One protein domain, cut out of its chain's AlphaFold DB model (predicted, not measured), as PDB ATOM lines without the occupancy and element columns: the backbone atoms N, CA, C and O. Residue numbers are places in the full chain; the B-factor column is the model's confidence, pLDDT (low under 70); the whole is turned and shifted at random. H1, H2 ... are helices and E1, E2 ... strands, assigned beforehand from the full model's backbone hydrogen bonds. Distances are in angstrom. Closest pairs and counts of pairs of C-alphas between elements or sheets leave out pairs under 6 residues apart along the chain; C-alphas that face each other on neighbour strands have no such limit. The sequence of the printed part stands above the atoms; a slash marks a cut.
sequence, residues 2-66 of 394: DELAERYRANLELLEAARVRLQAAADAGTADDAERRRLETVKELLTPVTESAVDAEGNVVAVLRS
ATOM      1  N   ASP A   2       2.562  40.733 -10.097       81.06
ATOM      2  CA  ASP A   2       3.682  40.111 -10.836       81.06
ATOM      3  C   ASP A   2       3.299  38.940 -11.764       81.06
ATOM      4  O   ASP A   2       3.842  38.842 -12.860       81.06
ATOM      5  N   GLU A   3       2.311  38.113 -11.406       88.31
ATOM      6  CA  GLU A   3       2.001  36.873 -12.145       88.31
ATOM      7  C   GLU A   3       1.473  37.100 -13.577       88.31
ATOM      8  O   GLU A   3       1.905  36.434 -14.517       88.31
ATOM      9  N   LEU A   4       0.585  38.081 -13.791       93.88
ATOM     10  CA  LEU A   4       0.066  38.382 -15.133       93.88
ATOM     11  C   LEU A   4       1.154  38.974 -16.041       93.88
ATOM     12  O   LEU A   4       1.286  38.584 -17.201       93.88
ATOM     13  N   ALA A   5       1.961  39.894 -15.506       94.12
ATOM     14  CA  ALA A   5       3.080  40.477 -16.239       94.12
ATOM     15  C   ALA A   5       4.153  39.423 -16.568       94.12
ATOM     16  O   ALA A   5       4.753  39.464 -17.642       94.12
ATOM     17  N   GLU A   6       4.388  38.463 -15.670       95.94
ATOM     18  CA  GLU A   6       5.219  37.283 -15.927       95.94
ATOM     19  C   GLU A   6       4.646  36.410 -17.037       95.94
ATOM     20  O   GLU A   6       5.383  36.048 -17.952       95.94
ATOM     21  N   ARG A   7       3.336  36.143 -17.029       97.06
ATOM     22  CA  ARG A   7       2.676  35.374 -18.090       97.06
ATOM     23  C   ARG A   7       2.793  36.049 -19.454       97.06
ATOM     24  O   ARG A   7       3.082  35.371 -20.440       97.06
ATOM     25  N   TYR A   8       2.625  37.370 -19.526       97.44
ATOM     26  CA  TYR A   8       2.845  38.118 -20.767       97.44
ATOM     27  C   TYR A   8       4.294  38.017 -21.248       97.44
ATOM     28  O   TYR A   8       4.527  37.753 -22.427       97.44
ATOM     29  N   ARG A   9       5.274  38.169 -20.344       97.12
ATOM     30  CA  ARG A   9       6.698  38.015 -20.684       97.12
ATOM     31  C   ARG A   9       7.022  36.606 -21.171       97.12
ATOM     32  O   ARG A   9       7.653  36.473 -22.212       97.12
ATOM     33  N   ALA A  10       6.542  35.575 -20.482       98.06
ATOM     34  CA  ALA A  10       6.786  34.183 -20.849       98.06
ATOM     35  C   ALA A  10       6.238  33.851 -22.249       98.06
ATOM     36  O   ALA A  10       6.924  33.227 -23.054       98.06
ATOM     37  N   ASN A  11       5.029  34.312 -22.585       98.38
ATOM     38  CA  ASN A  11       4.469  34.102 -23.924       98.38
ATOM     39  C   ASN A  11       5.209  34.907 -25.007       98.38
ATOM     40  O   ASN A  11       5.373  34.422 -26.126       98.38
ATOM     41  N   LEU A  12       5.714  36.101 -24.684       97.31
ATOM     42  CA  LEU A  12       6.569  36.856 -25.603       97.31
ATOM     43  C   LEU A  12       7.900  36.128 -25.861       97.31
ATOM     44  O   LEU A  12       8.350  36.052 -27.002       97.31
ATOM     45  N   GLU A  13       8.501  35.533 -24.829       98.06
ATOM     46  CA  GLU A  13       9.711  34.710 -24.954       98.06
ATOM     47  C   GLU A  13       9.477  33.461 -25.819       98.06
ATOM     48  O   GLU A  13      10.346  33.102 -26.616       98.06
ATOM     49  N   LEU A  14       8.295  32.835 -25.739       98.38
ATOM     50  CA  LEU A  14       7.912  31.729 -26.628       98.38
ATOM     51  C   LEU A  14       7.842  32.167 -28.098       98.38
ATOM     52  O   LEU A  14       8.356  31.462 -28.972       98.38
ATOM     53  N   LEU A  15       7.262  33.339 -28.383       98.44
ATOM     54  CA  LEU A  15       7.251  33.905 -29.736       98.44
ATOM     55  C   LEU A  15       8.671  34.220 -30.227       98.44
ATOM     56  O   LEU A  15       9.010  33.906 -31.367       98.44
ATOM     57  N   GLU A  16       9.530  34.785 -29.380       98.56
ATOM     58  CA  GLU A  16      10.925  35.059 -29.744       98.56
ATOM     59  C   GLU A  16      11.712  33.776 -30.035       98.56
ATOM     60  O   GLU A  16      12.422  33.689 -31.042       98.56
ATOM     61  N   ALA A  17      11.545  32.738 -29.211       98.56
ATOM     62  CA  ALA A  17      12.156  31.434 -29.443       98.56
ATOM     63  C   ALA A  17      11.677  30.814 -30.768       98.56
ATOM     64  O   ALA A  17      12.485  30.294 -31.546       98.56
ATOM     65  N   ALA A  18      10.378  30.922 -31.065       98.50
ATOM     66  CA  ALA A  18       9.806  30.491 -32.334       98.50
ATOM     67  C   ALA A  18      10.401  31.257 -33.523       98.50
ATOM     68  O   ALA A  18      10.813  30.634 -34.503       98.50
ATOM     69  N   ARG A  19      10.515  32.589 -33.423       98.75
ATOM     70  CA  ARG A  19      11.130  33.435 -34.454       98.75
ATOM     71  C   ARG A  19      12.559  32.995 -34.741       98.75
ATOM     72  O   ARG A  19      12.911  32.827 -35.903       98.75
ATOM     73  N   VAL A  20      13.375  32.795 -33.704       98.75
ATOM     74  CA  VAL A  20      14.777  32.367 -33.849       98.75
ATOM     75  C   VAL A  20      14.863  31.006 -34.538       98.75
ATOM     76  O   VAL A  20      15.627  30.857 -35.493       98.75
ATOM     77  N   ARG A  21      14.054  30.029 -34.109       98.31
ATOM     78  CA  ARG A  21      14.013  28.688 -34.711       98.31
ATOM     79  C   ARG A  21      13.621  28.734 -36.190       98.31
ATOM     80  O   ARG A  21      14.309  28.149 -37.024       98.31
ATOM     81  N   LEU A  22      12.531  29.427 -36.511       98.50
ATOM     82  CA  LEU A  22      12.004  29.523 -37.874       98.50
ATOM     83  C   LEU A  22      12.941  30.325 -38.789       98.50
ATOM     84  O   LEU A  22      13.148  29.945 -39.940       98.50
ATOM     85  N   GLN A  23      13.566  31.388 -38.274       98.69
ATOM     86  CA  GLN A  23      14.567  32.157 -39.016       98.69
ATOM     87  C   GLN A  23      15.797  31.301 -39.331       98.69
ATOM     88  O   GLN A  23      16.249  31.301 -40.470       98.69
ATOM     89  N   ALA A  24      16.290  30.506 -38.375       98.62
ATOM     90  CA  ALA A  24      17.416  29.606 -38.613       98.62
ATOM     91  C   ALA A  24      17.111  28.562 -39.703       98.62
ATOM     92  O   ALA A  24      17.959  28.299 -40.556       98.62
ATOM     93  N   ALA A  25      15.897  28.002 -39.720       98.31
ATOM     94  CA  ALA A  25      15.463  27.089 -40.780       98.31
ATOM     95  C   ALA A  25      15.366  27.790 -42.149       98.31
ATOM     96  O   ALA A  25      15.744  27.215 -43.175       98.31
ATOM     97  N   ALA A  26      14.890  29.039 -42.182       98.31
ATOM     98  CA  ALA A  26      14.819  29.834 -43.404       98.31
ATOM     99  C   ALA A  26      16.217  30.162 -43.952       98.31
ATOM    100  O   ALA A  26      16.467  29.961 -45.142       98.31
ATOM    101  N   ASP A  27      17.138  30.585 -43.084       98.50
ATOM    102  CA  ASP A  27      18.518  30.933 -43.435       98.50
ATOM    103  C   ASP A  27      19.316  29.709 -43.908       98.50
ATOM    104  O   ASP A  27      20.120  29.803 -44.837       98.50
ATOM    105  N   ALA A  28      19.058  28.537 -43.319       98.38
ATOM    106  CA  ALA A  28      19.633  27.263 -43.748       98.38
ATOM    107  C   ALA A  28      19.019  26.718 -45.053       98.38
ATOM    108  O   ALA A  28      19.495  25.716 -45.587       98.38
ATOM    109  N   GLY A  29      17.951  27.341 -45.566       98.06
ATOM    110  CA  GLY A  29      17.225  26.875 -46.747       98.06
ATOM    111  C   GLY A  29      16.418  25.591 -46.523       98.06
ATOM    112  O   GLY A  29      16.002  24.970 -47.500       98.06
ATOM    113  N   THR A  30      16.196  25.189 -45.268       98.31
ATOM    114  CA  THR A  30      15.439  23.982 -44.901       98.31
ATOM    115  C   THR A  30      13.968  24.260 -44.610       98.31
ATOM    116  O   THR A  30      13.199  23.308 -44.558       98.31
ATOM    117  N   ALA A  31      13.583  25.529 -44.426       97.69
ATOM    118  CA  ALA A  31      12.203  25.898 -44.125       97.69
ATOM    119  C   ALA A  31      11.256  25.662 -45.309       97.69
ATOM    120  O   ALA A  31      11.496  26.181 -46.415       97.69
ATOM    121  N   ASP A  32      10.153  24.964 -45.042       97.31
ATOM    122  CA  ASP A  32       9.044  24.823 -45.982       97.31
ATOM    123  C   ASP A  32       8.183  26.103 -46.078       97.31
ATOM    124  O   ASP A  32       8.418  27.111 -45.403       97.31
ATOM    125  N   ASP A  33       7.185  26.101 -46.966       97.12
ATOM    126  CA  ASP A  33       6.322  27.268 -47.176       97.12
ATOM    127  C   ASP A  33       5.464  27.617 -45.946       97.12
ATOM    128  O   ASP A  33       5.109  28.782 -45.755       97.12
ATOM    129  N   ALA A  34       5.090  26.627 -45.130       95.75
ATOM    130  CA  ALA A  34       4.314  26.854 -43.916       95.75
ATOM    131  C   ALA A  34       5.187  27.480 -42.824       95.75
ATOM    132  O   ALA A  34       4.767  28.455 -42.207       95.75
ATOM    133  N   GLU A  35       6.418  27.003 -42.656       97.50
ATOM    134  CA  GLU A  35       7.399  27.574 -41.734       97.50
ATOM    135  C   GLU A  35       7.772  29.009 -42.120       97.50
ATOM    136  O   GLU A  35       7.842  29.881 -41.254       97.50
ATOM    137  N   ARG A  36       7.934  29.299 -43.419       98.12
ATOM    138  CA  ARG A  36       8.175  30.670 -43.906       98.12
ATOM    139  C   ARG A  36       6.999  31.599 -43.625       98.12
ATOM    140  O   ARG A  36       7.217  32.726 -43.194       98.12
ATOM    141  N   ARG A  37       5.760  31.141 -43.837       97.69
ATOM    142  CA  ARG A  37       4.566  31.923 -43.470       97.69
ATOM    143  C   ARG A  37       4.499  32.150 -41.964       97.69
ATOM    144  O   ARG A  37       4.343  33.289 -41.541       97.69
ATOM    145  N   ARG A  38       4.701  31.098 -41.164       98.00
ATOM    146  CA  ARG A  38       4.683  31.182 -39.700       98.00
ATOM    147  C   ARG A  38       5.766  32.118 -39.166       98.00
ATOM    148  O   ARG A  38       5.516  32.820 -38.194       98.00
ATOM    149  N   LEU A  39       6.940  32.178 -39.799       98.56
ATOM    150  CA  LEU A  39       7.987  33.140 -39.449       98.56
ATOM    151  C   LEU A  39       7.497  34.586 -39.581       98.56
ATOM    152  O   LEU A  39       7.715  35.384 -38.671       98.56
ATOM    153  N   GLU A  40       6.831  34.923 -40.686       98.31
ATOM    154  CA  GLU A  40       6.280  36.266 -40.895       98.31
ATOM    155  C   GLU A  40       5.135  36.564 -39.919       98.31
ATOM    156  O   GLU A  40       5.127  37.635 -39.314       98.31
ATOM    157  N   THR A  41       4.256  35.591 -39.656       98.06
ATOM    158  CA  THR A  41       3.229  35.688 -38.605       98.06
ATOM    159  C   THR A  41       3.858  36.009 -37.248       98.06
ATOM    160  O   THR A  41       3.464  36.962 -36.586       98.06
ATOM    161  N   VAL A  42       4.876  35.256 -36.820       98.50
ATOM    162  CA  VAL A  42       5.525  35.470 -35.516       98.50
ATOM    163  C   VAL A  42       6.222  36.834 -35.454       98.50
ATOM    164  O   VAL A  42       6.134  37.508 -34.429       98.50
ATOM    165  N   LYS A  43       6.869  37.287 -36.538       98.38
ATOM    166  CA  LYS A  43       7.432  38.650 -36.615       98.38
ATOM    167  C   LYS A  43       6.351  39.720 -36.444       98.38
ATOM    168  O   LYS A  43       6.581  40.708 -35.747       98.38
ATOM    169  N   GLU A  44       5.175  39.521 -37.036       96.94
ATOM    170  CA  GLU A  44       4.037  40.420 -36.844       96.94
ATOM    171  C   GLU A  44       3.548  40.411 -35.388       96.94
ATOM    172  O   GLU A  44       3.359  41.475 -34.800       96.94
ATOM    173  N   LEU A  45       3.388  39.236 -34.769       96.81
ATOM    174  CA  LEU A  45       2.952  39.125 -33.370       96.81
ATOM    175  C   LEU A  45       3.946  39.757 -32.378       96.81
ATOM    176  O   LEU A  45       3.534  40.232 -31.323       96.81
ATOM    177  N   LEU A  46       5.234  39.796 -32.724       97.56
ATOM    178  CA  LEU A  46       6.283  40.466 -31.947       97.56
ATOM    179  C   LEU A  46       6.358  41.978 -32.196       97.56
ATOM    180  O   LEU A  46       7.015  42.693 -31.438       97.56
ATOM    181  N   THR A  47       5.704  42.484 -33.242       96.00
ATOM    182  CA  THR A  47       5.715  43.914 -33.556       96.00
ATOM    183  C   THR A  47       4.839  44.669 -32.546       96.00
ATOM    184  O   THR A  47       3.659  44.340 -32.401       96.00
ATOM    185  N   PRO A  48       5.380  45.684 -31.840       93.69
ATOM    186  CA  PRO A  48       4.596  46.511 -30.931       93.69
ATOM    187  C   PRO A  48       3.423  47.194 -31.636       93.69
ATOM    188  O   PRO A  48       3.531  47.608 -32.791       93.69
ATOM    189  N   VAL A  49       2.326  47.367 -30.908       89.88
ATOM    190  CA  VAL A  49       1.137  48.087 -31.373       89.88
ATOM    191  C   VAL A  49       1.117  49.501 -30.811       89.88
ATOM    192  O   VAL A  49       1.667  49.777 -29.743       89.88
ATOM    193  N   THR A  50       0.495  50.414 -31.553       87.19
ATOM    194  CA  THR A  50       0.282  51.788 -31.101       87.19
ATOM    195  C   THR A  50      -0.966  51.850 -30.234       87.19
ATOM    196  O   THR A  50      -2.051  51.507 -30.694       87.19
ATOM    197  N   GLU A  51      -0.829  52.356 -29.015       80.62
ATOM    198  CA  GLU A  51      -1.942  52.627 -28.111       80.62
ATOM    199  C   GLU A  51      -2.001  54.110 -27.738       80.62
ATOM    200  O   GLU A  51      -0.983  54.805 -27.697       80.62
ATOM    201  N   SER A  52      -3.204  54.600 -27.443       80.00
ATOM    202  CA  SER A  52      -3.393  55.921 -26.844       80.00
ATOM    203  C   SER A  52      -3.147  55.858 -25.339       80.00
ATOM    204  O   SER A  52      -3.784  55.080 -24.632       80.00
ATOM    205  N   ALA A  53      -2.257  56.709 -24.844       79.19
ATOM    206  CA  ALA A  53      -2.001  56.925 -23.426       79.19
ATOM    207  C   ALA A  53      -2.224  58.397 -23.067       79.19
ATOM    208  O   ALA A  53      -2.332  59.244 -23.951       79.19
ATOM    209  N   VAL A  54      -2.291  58.697 -21.772       80.81
ATOM    210  CA  VAL A  54      -2.322  60.073 -21.264       80.81
ATOM    211  C   VAL A  54      -0.950  60.390 -20.671       80.81
ATOM    212  O   VAL A  54      -0.455  59.616 -19.849       80.81
ATOM    213  N   ASP A  55      -0.313  61.469 -21.130       84.31
ATOM    214  CA  ASP A  55       0.965  61.936 -20.579       84.31
ATOM    215  C   ASP A  55       0.786  62.645 -19.220       84.31
ATOM    216  O   ASP A  55      -0.324  62.768 -18.695       84.31
ATOM    217  N   ALA A  56       1.889  63.079 -18.603       85.81
ATOM    218  CA  ALA A  56       1.856  63.731 -17.290       85.81
ATOM    219  C   ALA A  56       1.107  65.078 -17.316       85.81
ATOM    220  O   ALA A  56       0.624  65.548 -16.285       85.81
ATOM    221  N   GLU A  57       0.993  65.682 -18.496       87.56
ATOM    222  CA  GLU A  57       0.331  66.949 -18.771       87.56
ATOM    223  C   GLU A  57      -1.161  66.780 -19.120       87.56
ATOM    224  O   GLU A  57      -1.877  67.774 -19.250       87.56
ATOM    225  N   GLY A  58      -1.651  65.540 -19.226       84.31
ATOM    226  CA  GLY A  58      -3.048  65.224 -19.514       84.31
ATOM    227  C   GLY A  58      -3.390  65.122 -21.004       84.31
ATOM    228  O   GLY A  58      -4.572  65.024 -21.343       84.31
ATOM    229  N   ASN A  59      -2.404  65.132 -21.903       87.25
ATOM    230  CA  ASN A  59      -2.629  65.007 -23.341       87.25
ATOM    231  C   ASN A  59      -2.710  63.542 -23.766       87.25
ATOM    232  O   ASN A  59      -1.987  62.685 -23.259       87.25
ATOM    233  N   VAL A  60      -3.545  63.264 -24.769       84.19
ATOM    234  CA  VAL A  60      -3.585  61.949 -25.415       84.19
ATOM    235  C   VAL A  60      -2.400  61.821 -26.372       84.19
ATOM    236  O   VAL A  60      -2.309  62.551 -27.358       84.19
ATOM    237  N   VAL A  61      -1.509  60.871 -26.096       87.88
ATOM    238  CA  VAL A  61      -0.304  60.581 -26.882       87.88
ATOM    239  C   VAL A  61      -0.328  59.153 -27.422       87.88
ATOM    240  O   VAL A  61      -0.901  58.252 -26.813       87.88
ATOM    241  N   ALA A  62       0.309  58.937 -28.571       87.38
ATOM    242  CA  ALA A  62       0.511  57.607 -29.137       87.38
ATOM    243  C   ALA A  62       1.791  56.981 -28.564       87.38
ATOM    244  O   ALA A  62       2.870  57.564 -28.677       87.38
ATOM    245  N   VAL A  63       1.681  55.791 -27.975       88.38
ATOM    246  CA  VAL A  63       2.813  55.032 -27.427       88.38
ATOM    247  C   VAL A  63       2.880  53.645 -28.048       88.38
ATOM    248  O   VAL A  63       1.854  53.018 -28.294       88.38
ATOM    249  N   LEU A  64       4.093  53.152 -28.292       91.19
ATOM    250  CA  LEU A  64       4.298  51.767 -28.710       91.19
ATOM    251  C   LEU A  64       4.290  50.859 -27.481       91.19
ATOM    252  O   LEU A  64       5.040  51.085 -26.526       91.19
ATOM    253  N   ARG A  65       3.459  49.821 -27.513       89.50
ATOM    254  CA  ARG A  65       3.361  48.800 -26.471       89.50
ATOM    255  C   ARG A  65       3.569  47.426 -27.081       89.50
ATOM    256  O   ARG A  65       3.039  47.117 -28.146       89.50
ATOM    257  N   SER A  66       4.357  46.596 -26.404       93.44
ATOM    258  CA  SER A  66       4.418  45.174 -26.730       93.44
ATOM    259  C   SER A  66       3.026  44.570 -26.598       93.44
ATOM    260  O   SER A  66       2.310  44.870 -25.641       93.44
TER     261      SER A  66
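AT A GLANCE: This is residues 2 to 66 of the 394 residues of the protein "Alpha/beta hydrolase family protein" of Kribbella soli (UniProt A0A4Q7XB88). The model is an open V: the long helix H1 makes one arm, and the shorter helix H2, prolonged in nearly the same line by a two-stranded hairpin of E1 and E2, makes the other. H1 and H2 form a helical hairpin, side by side near their link and spreading from there, while residues 2 to 7 of H1 stick out free. The printed part has 65 residues, with two named helices and then two named strands along the chain, in the order H1, H2, E1, E2; the sheet, in the order E1, E2, is antiparallel, and the class is mixed, helices and strands. The whole is only just extended, close to loose, with a radius of gyration of the C-alphas of 16.3 A, and the C-alphas span 52 by 26 by 15 A.

HOW THE PARTS SIT: Start with H1, residues 2 to 27, and go on to H2, residues 33 to 46: they touch, with 18 pairs of C-alphas within 8 A. Look at Leu 22 and Leu 39 for their closest C-alphas, 5.6 A apart. The two helices run opposite ways at a tilt of 36 degrees, only just steep, and form a helical hairpin. In both, every O i to N i+4 pair is within hydrogen-bond range. Next come E1, residues 49 to 54, and E2, residues 60 to 65, a hairpin of antiparallel neighbours with 142 degrees between their directions. Find N 51 and O 63 there, 2.9 A apart, and N 61 and O 53, 2.8 A apart, both within hydrogen-bond range. The C-alphas of Thr 50 and Leu 64 face each other at 4.7 A. H1 is apart from E1 and from E2, and H2 is apart from E2.

IN THESE COORDINATES: Find C-alpha 2 at (3.682, 40.111, -10.836); from there H1 runs 37.0 A to C-alpha 27 at (18.518, 30.933, -43.435). H2 begins at C-alpha 33 and runs 20.2 A to C-alpha 46. E1 covers 16.1 A from Val 49 to Val 54. E2 covers 14.9 A from Val 60 to C-alpha 65 at (3.361, 48.800, -26.471).

THE WHOLE: The two C-alphas farthest apart are those of Thr 30 and Glu 57, at 52.5 A, while those of Asp 2 and Ser 66 are 16.7 A apart. The links from H1 to H2, from H2 to E1 and from E1 to E2 are tight. The printed part has no cut. In the B-factor column you find a mean pLDDT of the printed part of 94.0; no printed residue is under 70, and the mean of E1 is 83.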